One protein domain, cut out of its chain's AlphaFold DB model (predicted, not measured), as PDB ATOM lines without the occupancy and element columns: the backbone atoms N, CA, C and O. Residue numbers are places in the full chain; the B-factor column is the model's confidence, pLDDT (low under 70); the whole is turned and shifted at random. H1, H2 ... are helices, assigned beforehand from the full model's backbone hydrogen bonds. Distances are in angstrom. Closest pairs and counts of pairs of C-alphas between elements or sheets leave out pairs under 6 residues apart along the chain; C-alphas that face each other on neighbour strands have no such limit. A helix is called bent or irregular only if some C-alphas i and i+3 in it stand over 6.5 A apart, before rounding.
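Overview. This is residues 106 to 200 of the 231 residues of an uncharacterized protein of Parvibaculum sp (UniProt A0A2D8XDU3). A long, bent helix, H1, runs along a rod of 51 by 23 by 18 A; H2 crosses its first arm, and bent H3 follows with its last arm near H1's second. The printed part has 95 residues with three named helices, H1, H2, H3, is all helix, and is only just loose, close to compact, with a radius of gyration of the C-alphas of 15.1 A.

Arrangement. By hydrogen bonds H1, residues 107 to 141, and H3, residues 178 to 198, are each one helix, but bent: C-alphas 127 and 130 are 6.7 A apart, 188 and 191 6.6 A. H1a, residues 107 to 127, touches H2, residues 152 to 169, opposite ways at a steep tilt of 49 degrees; the closest C-alphas, Gly 118 and Glu 159, are 4.4 A apart. H2 and H3a, residues 178 to 188, are close but not clearly touching, closest C-alphas Phe 158 and Thr 184, 7.9 A. H1b, residues 130 to 141, with residues 137 to 141 alone, only just touches H3b, residues 191 to 198, with 3 pairs of C-alphas within 8 A, closest Gly 137 and Val 196, 6.0 A. In H1a, H1b, H2, H3a and H3b every O i to N i+4 pair is within hydrogen-bond range.

Along the chain. H1a spans 30.4 A from C-alpha 107 at (192.421, 131.475, 154.273), H2 26.0 A; H3b ends at C-alpha 198 (161.033, 152.356, 180.208).

Size, cuts and confidence. The printed part has no cut, and both links are short. Residues 174 to 179 stand free; pLDDT is under 70 in residues 169 to 185.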
ATOM      1  N   SER A 106     197.060 131.264 155.561       79.62
ATOM      2  CA  SER A 106     196.064 130.415 154.900       79.62
ATOM      3  C   SER A 106     194.642 130.908 155.183       79.62
ATOM      4  O   SER A 106     194.276 131.149 156.330       79.62
ATOM      5  N   ALA A 107     193.802 130.994 154.145       75.12
ATOM      6  CA  ALA A 107     192.421 131.475 154.273       75.12
ATOM      7  C   ALA A 107     191.584 130.665 155.287       75.12
ATOM      8  O   ALA A 107     190.761 131.222 156.007       75.12
ATOM      9  N   LYS A 108     191.823 129.347 155.383       81.25
ATOM     10  CA  LYS A 108     191.149 128.489 156.373       81.25
ATOM     11  C   LYS A 108     191.597 128.794 157.804       81.25
ATOM     12  O   LYS A 108     190.758 128.818 158.697       81.25
ATOM     13  N   ALA A 109     192.890 129.035 158.014       78.56
ATOM     14  CA  ALA A 109     193.412 129.367 159.334       78.56
ATOM     15  C   ALA A 109     193.022 130.787 159.769       78.56
ATOM     16  O   ALA A 109     192.707 130.974 160.937       78.56
ATOM     17  N   MET A 110     192.943 131.754 158.845       74.56
ATOM     18  CA  MET A 110     192.376 133.076 159.146       74.56
ATOM     19  C   MET A 110     190.927 132.975 159.619       74.56
ATOM     20  O   MET A 110     190.569 133.577 160.626       74.56
ATOM     21  N   LYS A 111     190.097 132.169 158.947       79.12
ATOM     22  CA  LYS A 111     188.701 132.002 159.359       79.12
ATOM     23  C   LYS A 111     188.573 131.417 160.770       79.12
ATOM     24  O   LYS A 111     187.778 131.914 161.564       79.12
ATOM     25  N   GLU A 112     189.357 130.390 161.103       82.31
ATOM     26  CA  GLU A 112     189.321 129.819 162.458       82.31
ATOM     27  C   GLU A 112     189.894 130.787 163.502       82.31
ATOM     28  O   GLU A 112     189.349 130.879 164.599       82.31
ATOM     29  N   TYR A 113     190.921 131.565 163.149       79.69
ATOM     30  CA  TYR A 113     191.466 132.625 164.000       79.69
ATOM     31  C   TYR A 113     190.399 133.671 164.356       79.69
ATOM     32  O   TYR A 113     190.170 133.947 165.534       79.69
ATOM     33  N   TYR A 114     189.652 134.178 163.371       78.00
ATOM     34  CA  TYR A 114     188.551 135.116 163.627       78.00
ATOM     35  C   TYR A 114     187.411 134.487 164.433       78.00
ATOM     36  O   TYR A 114     186.816 135.151 165.283       78.00
ATOM     37  N   ARG A 115     187.136 133.193 164.240       80.94
ATOM     38  CA  ARG A 115     186.148 132.467 165.050       80.94
ATOM     39  C   ARG A 115     186.574 132.357 166.516       80.94
ATOM     40  O   ARG A 115     185.749 132.510 167.413       80.94
ATOM     41  N   GLN A 116     187.859 132.119 166.778       82.56
ATOM     42  CA  GLN A 116     188.407 132.117 168.137       82.56
ATOM     43  C   GLN A 116     188.332 133.507 168.781       82.56
ATOM     44  O   GLN A 116     187.961 133.613 169.951       82.56
ATOM     45  N   GLN A 117     188.591 134.574 168.019       80.19
ATOM     46  CA  GLN A 117     188.409 135.948 168.497       80.19
ATOM     47  C   GLN A 117     186.942 136.260 168.828       80.19
ATOM     48  O   GLN A 117     186.674 136.855 169.871       80.19
ATOM     49  N   GLY A 118     185.986 135.790 168.021       82.12
ATOM     50  CA  GLY A 118     184.553 135.895 168.328       82.12
ATOM     51  C   GLY A 118     184.189 135.242 169.668       82.12
ATOM     52  O   GLY A 118     183.535 135.860 170.510       82.12
ATOM     53  N   LYS A 119     184.704 134.033 169.932       85.94
ATOM     54  CA  LYS A 119     184.522 133.336 171.220       85.94
ATOM     55  C   LYS A 119     185.148 134.084 172.399       85.94
ATOM     56  O   LYS A 119     184.544 134.157 173.468       85.94
ATOM     57  N   MET A 120     186.337 134.662 172.213       81.88
ATOM     58  CA  MET A 120     186.973 135.504 173.233       81.88
ATOM     59  C   MET A 120     186.100 136.725 173.546       81.88
ATOM     60  O   MET A 120     185.850 137.025 174.714       81.88
ATOM     61  N   MET A 121     185.577 137.392 172.515       81.50
ATOM     62  CA  MET A 121     184.670 138.528 172.675       81.50
ATOM     63  C   MET A 121     183.404 138.127 173.429       81.50
ATOM     64  O   MET A 121     183.004 138.835 174.350       81.50
ATOM     65  N   ARG A 122     182.808 136.966 173.131       87.38
ATOM     66  CA  ARG A 122     181.691 136.440 173.926       87.38
ATOM     67  C   ARG A 122     182.058 136.319 175.398       87.38
ATOM     68  O   ARG A 122     181.304 136.810 176.229       87.38
ATOM     69  N   TRP A 123     183.196 135.704 175.720       86.50
ATOM     70  CA  TRP A 123     183.615 135.514 177.111       86.50
ATOM     71  C   TRP A 123     183.764 136.848 177.855       86.50
ATOM     72  O   TRP A 123     183.252 136.991 178.966       86.50
ATOM     73  N   ILE A 124     184.379 137.852 177.218       84.50
ATOM     74  CA  ILE A 124     184.512 139.207 177.778       84.50
ATOM     75  C   ILE A 124     183.130 139.825 178.023       84.50
ATOM     76  O   ILE A 124     182.863 140.368 179.095       84.50
ATOM     77  N   PHE A 125     182.222 139.733 177.054       86.75
ATOM     78  CA  PHE A 125     180.900 140.340 177.172       86.75
ATOM     79  C   PHE A 125     180.027 139.631 178.211       86.75
ATOM     80  O   PHE A 125     179.424 140.305 179.041       86.75
ATOM     81  N   SER A 126     180.019 138.297 178.235       89.19
ATOM     82  CA  SER A 126     179.261 137.521 179.220       89.19
ATOM     83  C   SER A 126     179.834 137.637 180.632       89.19
ATOM     84  O   SER A 126     179.088 137.633 181.604       89.19
ATOM     85  N   GLY A 127     181.163 137.715 180.757       88.56
ATOM     86  CA  GLY A 127     181.852 137.713 182.047       88.56
ATOM     87  C   GLY A 127     181.984 139.095 182.679       88.56
ATOM     88  O   GLY A 127     182.025 139.203 183.901       88.56
ATOM     89  N   PHE A 128     182.044 140.153 181.869       86.75
ATOM     90  CA  PHE A 128     182.313 141.505 182.355       86.75
ATOM     91  C   PHE A 128     181.197 142.488 182.014       86.75
ATOM     92  O   PHE A 128     180.656 143.148 182.902       86.75
ATOM     93  N   VAL A 129     180.821 142.585 180.738       88.31
ATOM     94  CA  VAL A 129     179.905 143.641 180.281       88.31
ATOM     95  C   VAL A 129     178.475 143.380 180.761       88.31
ATOM     96  O   VAL A 129     177.855 144.272 181.341       88.31
ATOM     97  N   ASP A 130     177.958 142.163 180.601       91.00
ATOM     98  CA  ASP A 130     176.602 141.803 181.027       91.00
ATOM     99  C   ASP A 130     176.384 141.974 182.546       91.00
ATOM    100  O   ASP A 130     175.405 142.630 182.911       91.00
ATOM    101  N   PRO A 131     177.288 141.531 183.448       91.69
ATOM    102  CA  PRO A 131     177.170 141.811 184.883       91.69
ATOM    103  C   PRO A 131     177.149 143.304 185.231       91.69
ATOM    104  O   PRO A 131     176.388 143.722 186.105       91.69
ATOM    105  N   ILE A 132     177.939 144.132 184.535       90.50
ATOM    106  CA  ILE A 132     177.934 145.591 184.732       90.50
ATOM    107  C   ILE A 132     176.584 146.181 184.320       90.50
ATOM    108  O   ILE A 132     176.027 147.013 185.044       90.50
ATOM    109  N   PHE A 133     176.031 145.747 183.186       90.75
ATOM    110  CA  PHE A 133     174.715 146.192 182.728       90.75
ATOM    111  C   PHE A 133     173.580 145.678 183.613       90.75
ATOM    112  O   PHE A 133     172.640 146.429 183.866       90.75
ATOM    113  N   ALA A 134     173.670 144.453 184.129       93.06
ATOM    114  CA  ALA A 134     172.720 143.918 185.096       93.06
ATOM    115  C   ALA A 134     172.754 144.736 186.394       93.06
ATOM    116  O   ALA A 134     171.717 145.214 186.849       93.06
ATOM    117  N   TRP A 135     173.945 144.997 186.942       91.81
ATOM    118  CA  TRP A 135     174.120 145.848 188.120       91.81
ATOM    119  C   TRP A 135     173.571 147.265 187.901       91.81
ATOM    120  O   TRP A 135     172.831 147.789 188.738       91.81
ATOM    121  N   TRP A 136     173.877 147.874 186.752       90.81
ATOM    122  CA  TRP A 136     173.339 149.179 186.374       90.81
ATOM    123  C   TRP A 136     171.811 149.154 186.241       90.81
ATOM    124  O   TRP A 136     171.138 150.041 186.768       90.81
ATOM    125  N   GLY A 137     171.259 148.128 185.594       88.75
ATOM    126  CA  GLY A 137     169.823 147.922 185.443       88.75
ATOM    127  C   GLY A 137     169.123 147.840 186.796       88.75
ATOM    128  O   GLY A 137     168.233 148.649 187.050       88.75
ATOM    129  N   ARG A 138     169.609 146.986 187.710       91.12
ATOM    130  CA  ARG A 138     169.118 146.877 189.100       91.12
ATOM    131  C   ARG A 138     169.135 148.226 189.821       91.12
ATOM    132  O   ARG A 138     168.174 148.604 190.491       91.12
ATOM    133  N   ALA A 139     170.209 148.999 189.654       86.81
ATOM    134  CA  ALA A 139     170.329 150.316 190.277       86.81
ATOM    135  C   ALA A 139     169.298 151.334 189.748       86.81
ATOM    136  O   ALA A 139     168.857 152.211 190.502       86.81
ATOM    137  N   VAL A 140     168.921 151.237 188.468       86.81
ATOM    138  CA  VAL A 140     168.008 152.170 187.786       86.81
ATOM    139  C   VAL A 140     166.536 151.785 187.949       86.81
ATOM    140  O   VAL A 140     165.709 152.680 188.131       86.81
ATOM    141  N   THR A 141     166.206 150.496 187.888       87.88
ATOM    142  CA  THR A 141     164.825 149.987 187.957       87.88
ATOM    143  C   THR A 141     164.383 149.625 189.374       87.88
ATOM    144  O   THR A 141     163.208 149.367 189.579       87.88
ATOM    145  N   SER A 142     165.306 149.579 190.349       87.81
ATOM    146  CA  SER A 142     165.077 149.023 191.701       87.81
ATOM    147  C   SER A 142     164.624 147.567 191.734       87.81
ATOM    148  O   SER A 142     164.284 147.070 192.802       87.81
ATOM    149  N   ASN A 143     164.627 146.883 190.594       89.19
ATOM    150  CA  ASN A 143     164.330 145.469 190.526       89.19
ATOM    151  C   ASN A 143     165.620 144.693 190.807       89.19
ATOM    152  O   ASN A 143     166.535 144.714 189.984       89.19
ATOM    153  N   GLU A 144     165.703 144.032 191.962       91.62
ATOM    154  CA  GLU A 144     166.869 143.228 192.356       91.62
ATOM    155  C   GLU A 144     167.064 141.997 191.459       91.62
ATOM    156  O   GLU A 144     168.196 141.559 191.252       91.62
ATOM    157  N   GLU A 145     165.985 141.504 190.848       93.00
ATOM    158  CA  GLU A 145     165.982 140.359 189.935       93.00
ATOM    159  C   GLU A 145     166.311 140.744 188.487       93.00
ATOM    160  O   GLU A 145     166.286 139.891 187.598       93.00
ATOM    161  N   PHE A 146     166.614 142.020 188.208       92.25
ATOM    162  CA  PHE A 146     166.989 142.425 186.858       92.25
ATOM    163  C   PHE A 146     168.269 141.699 186.429       92.25
ATOM    164  O   PHE A 146     169.321 141.806 187.072       92.25
ATOM    165  N   ASP A 147     168.164 140.974 185.322       92.06
ATOM    166  CA  ASP A 147     169.243 140.181 184.760       92.06
ATOM    167  C   ASP A 147     169.213 140.245 183.231       92.06
ATOM    168  O   ASP A 147     168.145 140.288 182.610       92.06
ATOM    169  N   VAL A 148     170.395 140.269 182.619       90.62
ATOM    170  CA  VAL A 148     170.549 140.338 181.163       90.62
ATOM    171  C   VAL A 148     170.647 138.912 180.638       90.62
ATOM    172  O   VAL A 148     171.729 138.357 180.472       90.62
ATOM    173  N   LYS A 149     169.491 138.296 180.391       89.62
ATOM    174  CA  LYS A 149     169.427 136.948 179.819       89.62
ATOM    175  C   LYS A 149     169.592 137.019 178.307       89.62
ATOM    176  O   LYS A 149     168.818 137.692 177.629       89.62
ATOM    177  N   ARG A 150     170.577 136.291 177.788       88.19
ATOM    178  CA  ARG A 150     170.817 136.115 176.352       88.19
ATOM    179  C   ARG A 150     170.643 134.657 175.980       88.19
ATOM    180  O   ARG A 150     171.040 133.768 176.735       88.19
ATOM    181  N   THR A 151     170.051 134.414 174.823       92.56
ATOM    182  CA  THR A 151     169.908 133.059 174.294       92.56
ATOM    183  C   THR A 151     171.224 132.579 173.679       92.56
ATOM    184  O   THR A 151     172.101 133.379 173.349       92.56
ATOM    185  N   ALA A 152     171.383 131.264 173.513       90.06
ATOM    186  CA  ALA A 152     172.554 130.712 172.827       90.06
ATOM    187  C   ALA A 152     172.666 131.228 171.380       90.06
ATOM    188  O   ALA A 152     173.767 131.532 170.930       90.06
ATOM    189  N   SER A 153     171.530 131.417 170.702       90.88
ATOM    190  CA  SER A 153     171.466 131.991 169.355       90.88
ATOM    191  C   SER A 153     171.916 133.450 169.294       90.88
ATOM    192  O   SER A 153     172.542 133.845 168.316       90.88
ATOM    193  N   ASP A 154     171.656 134.255 170.331       87.81
ATOM    194  CA  ASP A 154     172.134 135.648 170.369       87.81
ATOM    195  C   ASP A 154     173.662 135.703 170.444       87.81
ATOM    196  O   ASP A 154     174.292 136.581 169.853       87.81
ATOM    197  N   TRP A 155     174.259 134.755 171.172       90.06
ATOM    198  CA  TRP A 155     175.707 134.624 171.273       90.06
ATOM    199  C   TRP A 155     176.335 134.110 169.986       90.06
ATOM    200  O   TRP A 155     177.358 134.643 169.576       90.06
ATOM    201  N   GLU A 156     175.720 133.128 169.334       89.69
ATOM    202  CA  GLU A 156     176.176 132.642 168.029       89.69
ATOM    203  C   GLU A 156     176.125 133.760 166.981       89.69
ATOM    204  O   GLU A 156     177.118 134.023 166.309       89.69
ATOM    205  N   LEU A 157     175.032 134.529 166.938       87.38
ATOM    206  CA  LEU A 157     174.921 135.698 166.067       87.38
ATOM    207  C   LEU A 157     175.981 136.763 166.387       87.38
ATOM    208  O   LEU A 157     176.520 137.391 165.478       87.38
ATOM    209  N   PHE A 158     176.286 136.984 167.668       85.88
ATOM    210  CA  PHE A 158     177.342 137.904 168.094       85.88
ATOM    211  C   PHE A 158     178.736 137.423 167.657       85.88
ATOM    212  O   PHE A 158     179.531 138.216 167.146       85.88
ATOM    213  N   GLU A 159     179.042 136.136 167.832       87.69
ATOM    214  CA  GLU A 159     180.294 135.502 167.399       87.69
ATOM    215  C   GLU A 159     180.453 135.561 165.869       87.69
ATOM    216  O   GLU A 159     181.510 135.940 165.361       87.69
ATOM    217  N   ASP A 160     179.390 135.276 165.122       86.56
ATOM    218  CA  ASP A 160     179.383 135.328 163.658       86.56
ATOM    219  C   ASP A 160     179.484 136.763 163.131       86.56
ATOM    220  O   ASP A 160     180.239 137.040 162.199       86.56
ATOM    221  N   ALA A 161     178.758 137.710 163.730       83.25
ATOM    222  CA  ALA A 161     178.832 139.115 163.337       83.25
ATOM    223  C   ALA A 161     180.218 139.705 163.622       83.25
ATOM    224  O   ALA A 161     180.761 140.431 162.789       83.25
ATOM    225  N   SER A 162     180.805 139.378 164.775       81.12
ATOM    226  CA  SER A 162     182.152 139.833 165.126       81.12
ATOM    227  C   SER A 162     183.215 139.198 164.229       81.12
ATOM    228  O   SER A 162     184.047 139.924 163.694       81.12
ATOM    229  N   SER A 163     183.159 137.888 163.977       80.81
ATOM    230  CA  SER A 163     184.125 137.204 163.105       80.81
ATOM    231  C   SER A 163     184.057 137.670 161.645       80.81
ATOM    232  O   SER A 163     185.094 138.010 161.076       80.81
ATOM    233  N   ASN A 164     182.860 137.780 161.057       79.62
ATOM    234  CA  ASN A 164     182.682 138.278 159.686       79.62
ATOM    235  C   ASN A 164     183.185 139.717 159.525       79.62
ATOM    236  O   ASN A 164     183.733 140.083 158.485       79.62
ATOM    237  N   TRP A 165     182.991 140.554 160.545       73.88
ATOM    238  CA  TRP A 165     183.463 141.930 160.504       73.88
ATOM    239  C   TRP A 165     184.994 142.013 160.554       73.88
ATOM    240  O   TRP A 165     185.595 142.784 159.802       73.88
ATOM    241  N   LEU A 166     185.628 141.196 161.401       74.69
ATOM    242  CA  LEU A 166     187.088 141.119 161.498       74.69
ATOM    243  C   LEU A 166     187.714 140.631 160.193       74.69
ATOM    244  O   LEU A 166     188.700 141.206 159.731       74.69
ATOM    245  N   GLU A 167     187.075 139.648 159.554       77.50
ATOM    246  CA  GLU A 167     187.448 139.187 158.221       77.50
ATOM    247  C   GLU A 167     187.313 140.312 157.180       77.50
ATOM    248  O   GLU A 167     188.248 140.547 156.414       77.50
ATOM    249  N   TYR A 168     186.196 141.052 157.178       73.94
ATOM    250  CA  TYR A 168     185.941 142.129 156.213       73.94
ATOM    251  C   TYR A 168     186.979 143.254 156.277       73.94
ATOM    252  O   TYR A 168     187.417 143.755 155.242       73.94
ATOM    253  N   HIS A 169     187.392 143.649 157.480       67.06
ATOM    254  CA  HIS A 169     188.374 144.717 157.649       67.06
ATOM    255  C   HIS A 169     189.827 144.248 157.518       67.06
ATOM    256  O   HIS A 169     190.730 145.082 157.570       67.06
ATOM    257  N   GLY A 170     190.070 142.942 157.344       65.06
ATOM    258  CA  GLY A 170     191.421 142.380 157.292       65.06
ATOM    259  C   GLY A 170     192.239 142.694 158.546       65.06
ATOM    260  O   GLY A 170     193.467 142.724 158.492       65.06
ATOM    261  N   MET A 171     191.561 142.986 159.658       62.59
ATOM    262  CA  MET A 171     192.205 143.339 160.910       62.59
ATOM    263  C   MET A 171     192.411 142.072 161.715       62.59
ATOM    264  O   MET A 171     191.522 141.626 162.435       62.59
ATOM    265  N   SER A 172     193.620 141.529 161.648       58.25
ATOM    266  CA  SER A 172     194.143 140.753 162.764       58.25
ATOM    267  C   SER A 172     194.283 141.716 163.934       58.25
ATOM    268  O   SER A 172     195.043 142.671 163.828       58.25
ATOM    269  N   ILE A 173     193.515 141.545 165.002       51.00
ATOM    270  CA  ILE A 173     193.601 142.442 166.156       51.00
ATOM    271  C   ILE A 173     194.857 142.112 166.991       51.00
ATOM    272  O   ILE A 173     194.830 141.108 167.702       51.00
ATOM    273  N   PRO A 174     195.891 142.975 167.050       49.72
ATOM    274  CA  PRO A 174     196.481 143.378 168.312       49.72
ATOM    275  C   PRO A 174     195.591 144.497 168.873       49.72
ATOM    276  O   PRO A 174     195.340 145.514 168.235       49.72
ATOM    277  N   VAL A 175     195.003 144.236 170.033       50.47
ATOM    278  CA  VAL A 175     193.899 144.958 170.690       50.47
ATOM    279  C   VAL A 175     193.869 146.471 170.446       50.47
ATOM    280  O   VAL A 175     194.469 147.247 171.177       50.47
ATOM    281  N   THR A 176     193.071 146.915 169.476       50.81
ATOM    282  CA  THR A 176     192.405 148.228 169.547       50.81
ATOM    283  C   THR A 176     190.962 148.089 169.040       50.81
ATOM    284  O   THR A 176     190.659 148.343 167.876       50.81
ATOM    285  N   PRO A 177     190.056 147.601 169.909       52.03
ATOM    286  CA  PRO A 177     188.701 147.167 169.579       52.03
ATOM    287  C   PRO A 177     187.680 148.318 169.559       52.03
ATOM    288  O   PRO A 177     186.489 148.086 169.735       52.03
ATOM    289  N   ASP A 178     188.093 149.570 169.371       54.75
ATOM    290  CA  ASP A 178     187.265 150.701 169.807       54.75
ATOM    291  C   ASP A 178     186.017 150.939 168.947       54.75
ATOM    292  O   ASP A 178     184.937 151.179 169.485       54.75
ATOM    293  N   MET A 179     186.095 150.832 167.618       48.28
ATOM    294  CA  MET A 179     184.947 151.198 166.770       48.28
ATOM    295  C   MET A 179     183.860 150.116 166.685       48.28
ATOM    296  O   MET A 179     182.677 150.439 166.571       48.28
ATOM    297  N   VAL A 180     184.226 148.838 166.800       52.25
ATOM    298  CA  VAL A 180     183.258 147.721 166.734       52.25
ATOM    299  C   VAL A 180     182.715 147.346 168.067       52.25
ATOM    300  O   VAL A 180     181.534 147.031 168.159       52.25
ATOM    301  N   MET A 181     183.531 147.444 169.110       61.47
ATOM    302  CA  MET A 181     182.991 147.370 170.445       61.47
ATOM    303  C   MET A 181     181.872 148.411 170.575       61.47
ATOM    304  O   MET A 181     180.796 148.052 171.018       61.47
ATOM    305  N   VAL A 182     182.024 149.634 170.052       63.41
ATOM    306  CA  VAL A 182     180.931 150.622 170.049       63.41
ATOM    307  C   VAL A 182     179.726 150.185 169.206       63.41
ATOM    308  O   VAL A 182     178.602 150.272 169.698       63.41
ATOM    309  N   GLY A 183     179.917 149.706 167.973       61.88
ATOM    310  CA  GLY A 183     178.812 149.298 167.090       61.88
ATOM    311  C   GLY A 183     178.033 148.082 167.603       61.88
ATOM    312  O   GLY A 183     176.805 148.116 167.688       61.88
ATOM    313  N   THR A 184     178.741 147.032 168.008       66.50
ATOM    314  CA  THR A 184     178.154 145.797 168.533       66.50
ATOM    315  C   THR A 184     177.616 145.996 169.950       66.50
ATOM    316  O   THR A 184     176.557 145.463 170.276       66.50
ATOM    317  N   ILE A 185     178.259 146.829 170.787       69.69
ATOM    318  CA  ILE A 185     177.648 147.259 172.055       69.69
ATOM    319  C   ILE A 185     176.354 148.010 171.758       69.69
ATOM    320  O   ILE A 185     175.340 147.746 172.394       69.69
ATOM    321  N   ALA A 186     176.351 148.937 170.802       73.25
ATOM    322  CA  ALA A 186     175.150 149.697 170.501       73.25
ATOM    323  C   ALA A 186     174.009 148.770 170.063       73.25
ATOM    324  O   ALA A 186     172.934 148.834 170.645       73.25
ATOM    325  N   THR A 187     174.213 147.853 169.118       76.25
ATOM    326  CA  THR A 187     173.118 146.989 168.641       76.25
ATOM    327  C   THR A 187     172.594 146.037 169.713       76.25
ATOM    328  O   THR A 187     171.379 145.884 169.841       76.25
ATOM    329  N   PHE A 188     173.470 145.449 170.530       79.56
ATOM    330  CA  PHE A 188     173.050 144.502 171.564       79.56
ATOM    331  C   PHE A 188     172.532 145.168 172.841       79.56
ATOM    332  O   PHE A 188     171.619 144.643 173.475       79.56
ATOM    333  N   TYR A 189     173.082 146.319 173.230       83.75
ATOM    334  CA  TYR A 189     172.709 146.977 174.483       83.75
ATOM    335  C   TYR A 189     171.703 148.105 174.300       83.75
ATOM    336  O   TYR A 189     171.056 148.454 175.280       83.75
ATOM    337  N   VAL A 190     171.474 148.651 173.100       85.69
ATOM    338  CA  VAL A 190     170.395 149.638 172.899       85.69
ATOM    339  C   VAL A 190     169.030 149.076 173.320       85.69
ATOM    340  O   VAL A 190     168.350 149.754 174.095       85.69
ATOM    341  N   PRO A 191     168.618 147.851 172.940       85.75
ATOM    342  CA  PRO A 191     167.366 147.272 173.428       85.75
ATOM    343  C   PRO A 191     167.314 147.172 174.961       85.75
ATOM    344  O   PRO A 191     166.324 147.585 175.563       85.75
ATOM    345  N   VAL A 192     168.402 146.734 175.602       85.06
ATOM    346  CA  VAL A 192     168.512 146.635 177.071       85.06
ATOM    347  C   VAL A 192     168.437 148.016 177.732       85.06
ATOM    348  O   VAL A 192     167.718 148.222 178.703       85.06
ATOM    349  N   ILE A 193     169.133 149.007 177.183       87.25
ATOM    350  CA  ILE A 193     169.121 150.387 177.676       87.25
ATOM    351  C   ILE A 193     167.718 150.982 177.543       87.25
ATOM    352  O   ILE A 193     167.227 151.629 178.469       87.25
ATOM    353  N   THR A 194     167.040 150.754 176.416       87.06
ATOM    354  CA  THR A 194     165.674 151.251 176.209       87.06
ATOM    355  C   THR A 194     164.662 150.563 177.126       87.06
ATOM    356  O   THR A 194     163.776 151.247 177.643       87.06
ATOM    357  N   SER A 195     164.798 149.259 177.390       86.31
ATOM    358  CA  SER A 195     163.927 148.541 178.328       86.31
ATOM    359  C   SER A 195     164.131 149.028 179.764       86.31
ATOM    360  O   SER A 195     163.151 149.373 180.430       86.31
ATOM    361  N   VAL A 196     165.384 149.199 180.197       86.94
ATOM    362  CA  VAL A 196     165.732 149.791 181.499       86.94
ATOM    363  C   VAL A 196     165.191 151.214 181.620       86.94
ATOM    364  O   VAL A 196     164.652 151.585 182.659       86.94
ATOM    365  N   HIS A 197     165.278 152.023 180.560       84.94
ATOM    366  CA  HIS A 197     164.734 153.379 180.575       84.94
ATOM    367  C   HIS A 197     163.211 153.421 180.699       84.94
ATOM    368  O   HIS A 197     162.700 154.321 181.364       84.94
ATOM    369  N   ARG A 198     162.496 152.469 180.092       87.38
ATOM    370  CA  ARG A 198     161.033 152.356 180.208       87.38
ATOM    371  C   ARG A 198     160.595 151.893 181.596       87.38
ATOM    372  O   ARG A 198     159.588 152.376 182.092       87.38
ATOM    373  N   GLN A 199     161.358 150.999 182.221       87.12
ATOM    374  CA  GLN A 199     161.088 150.456 183.561       87.12
ATOM    375  C   GLN A 199     161.721 151.280 184.688       87.12
ATOM    376  O   GLN A 199     161.799 150.840 185.832       87.12
ATOM    377  N   ARG A 200     162.242 152.464 184.371       84.25
ATOM    378  CA  ARG A 200     162.968 153.273 185.335       84.25
ATOM    379  C   ARG A 200     162.027 153.836 186.392       84.25
ATOM    380  O   ARG A 200     161.072 154.537 186.063       84.25
TER     381      ARG A 200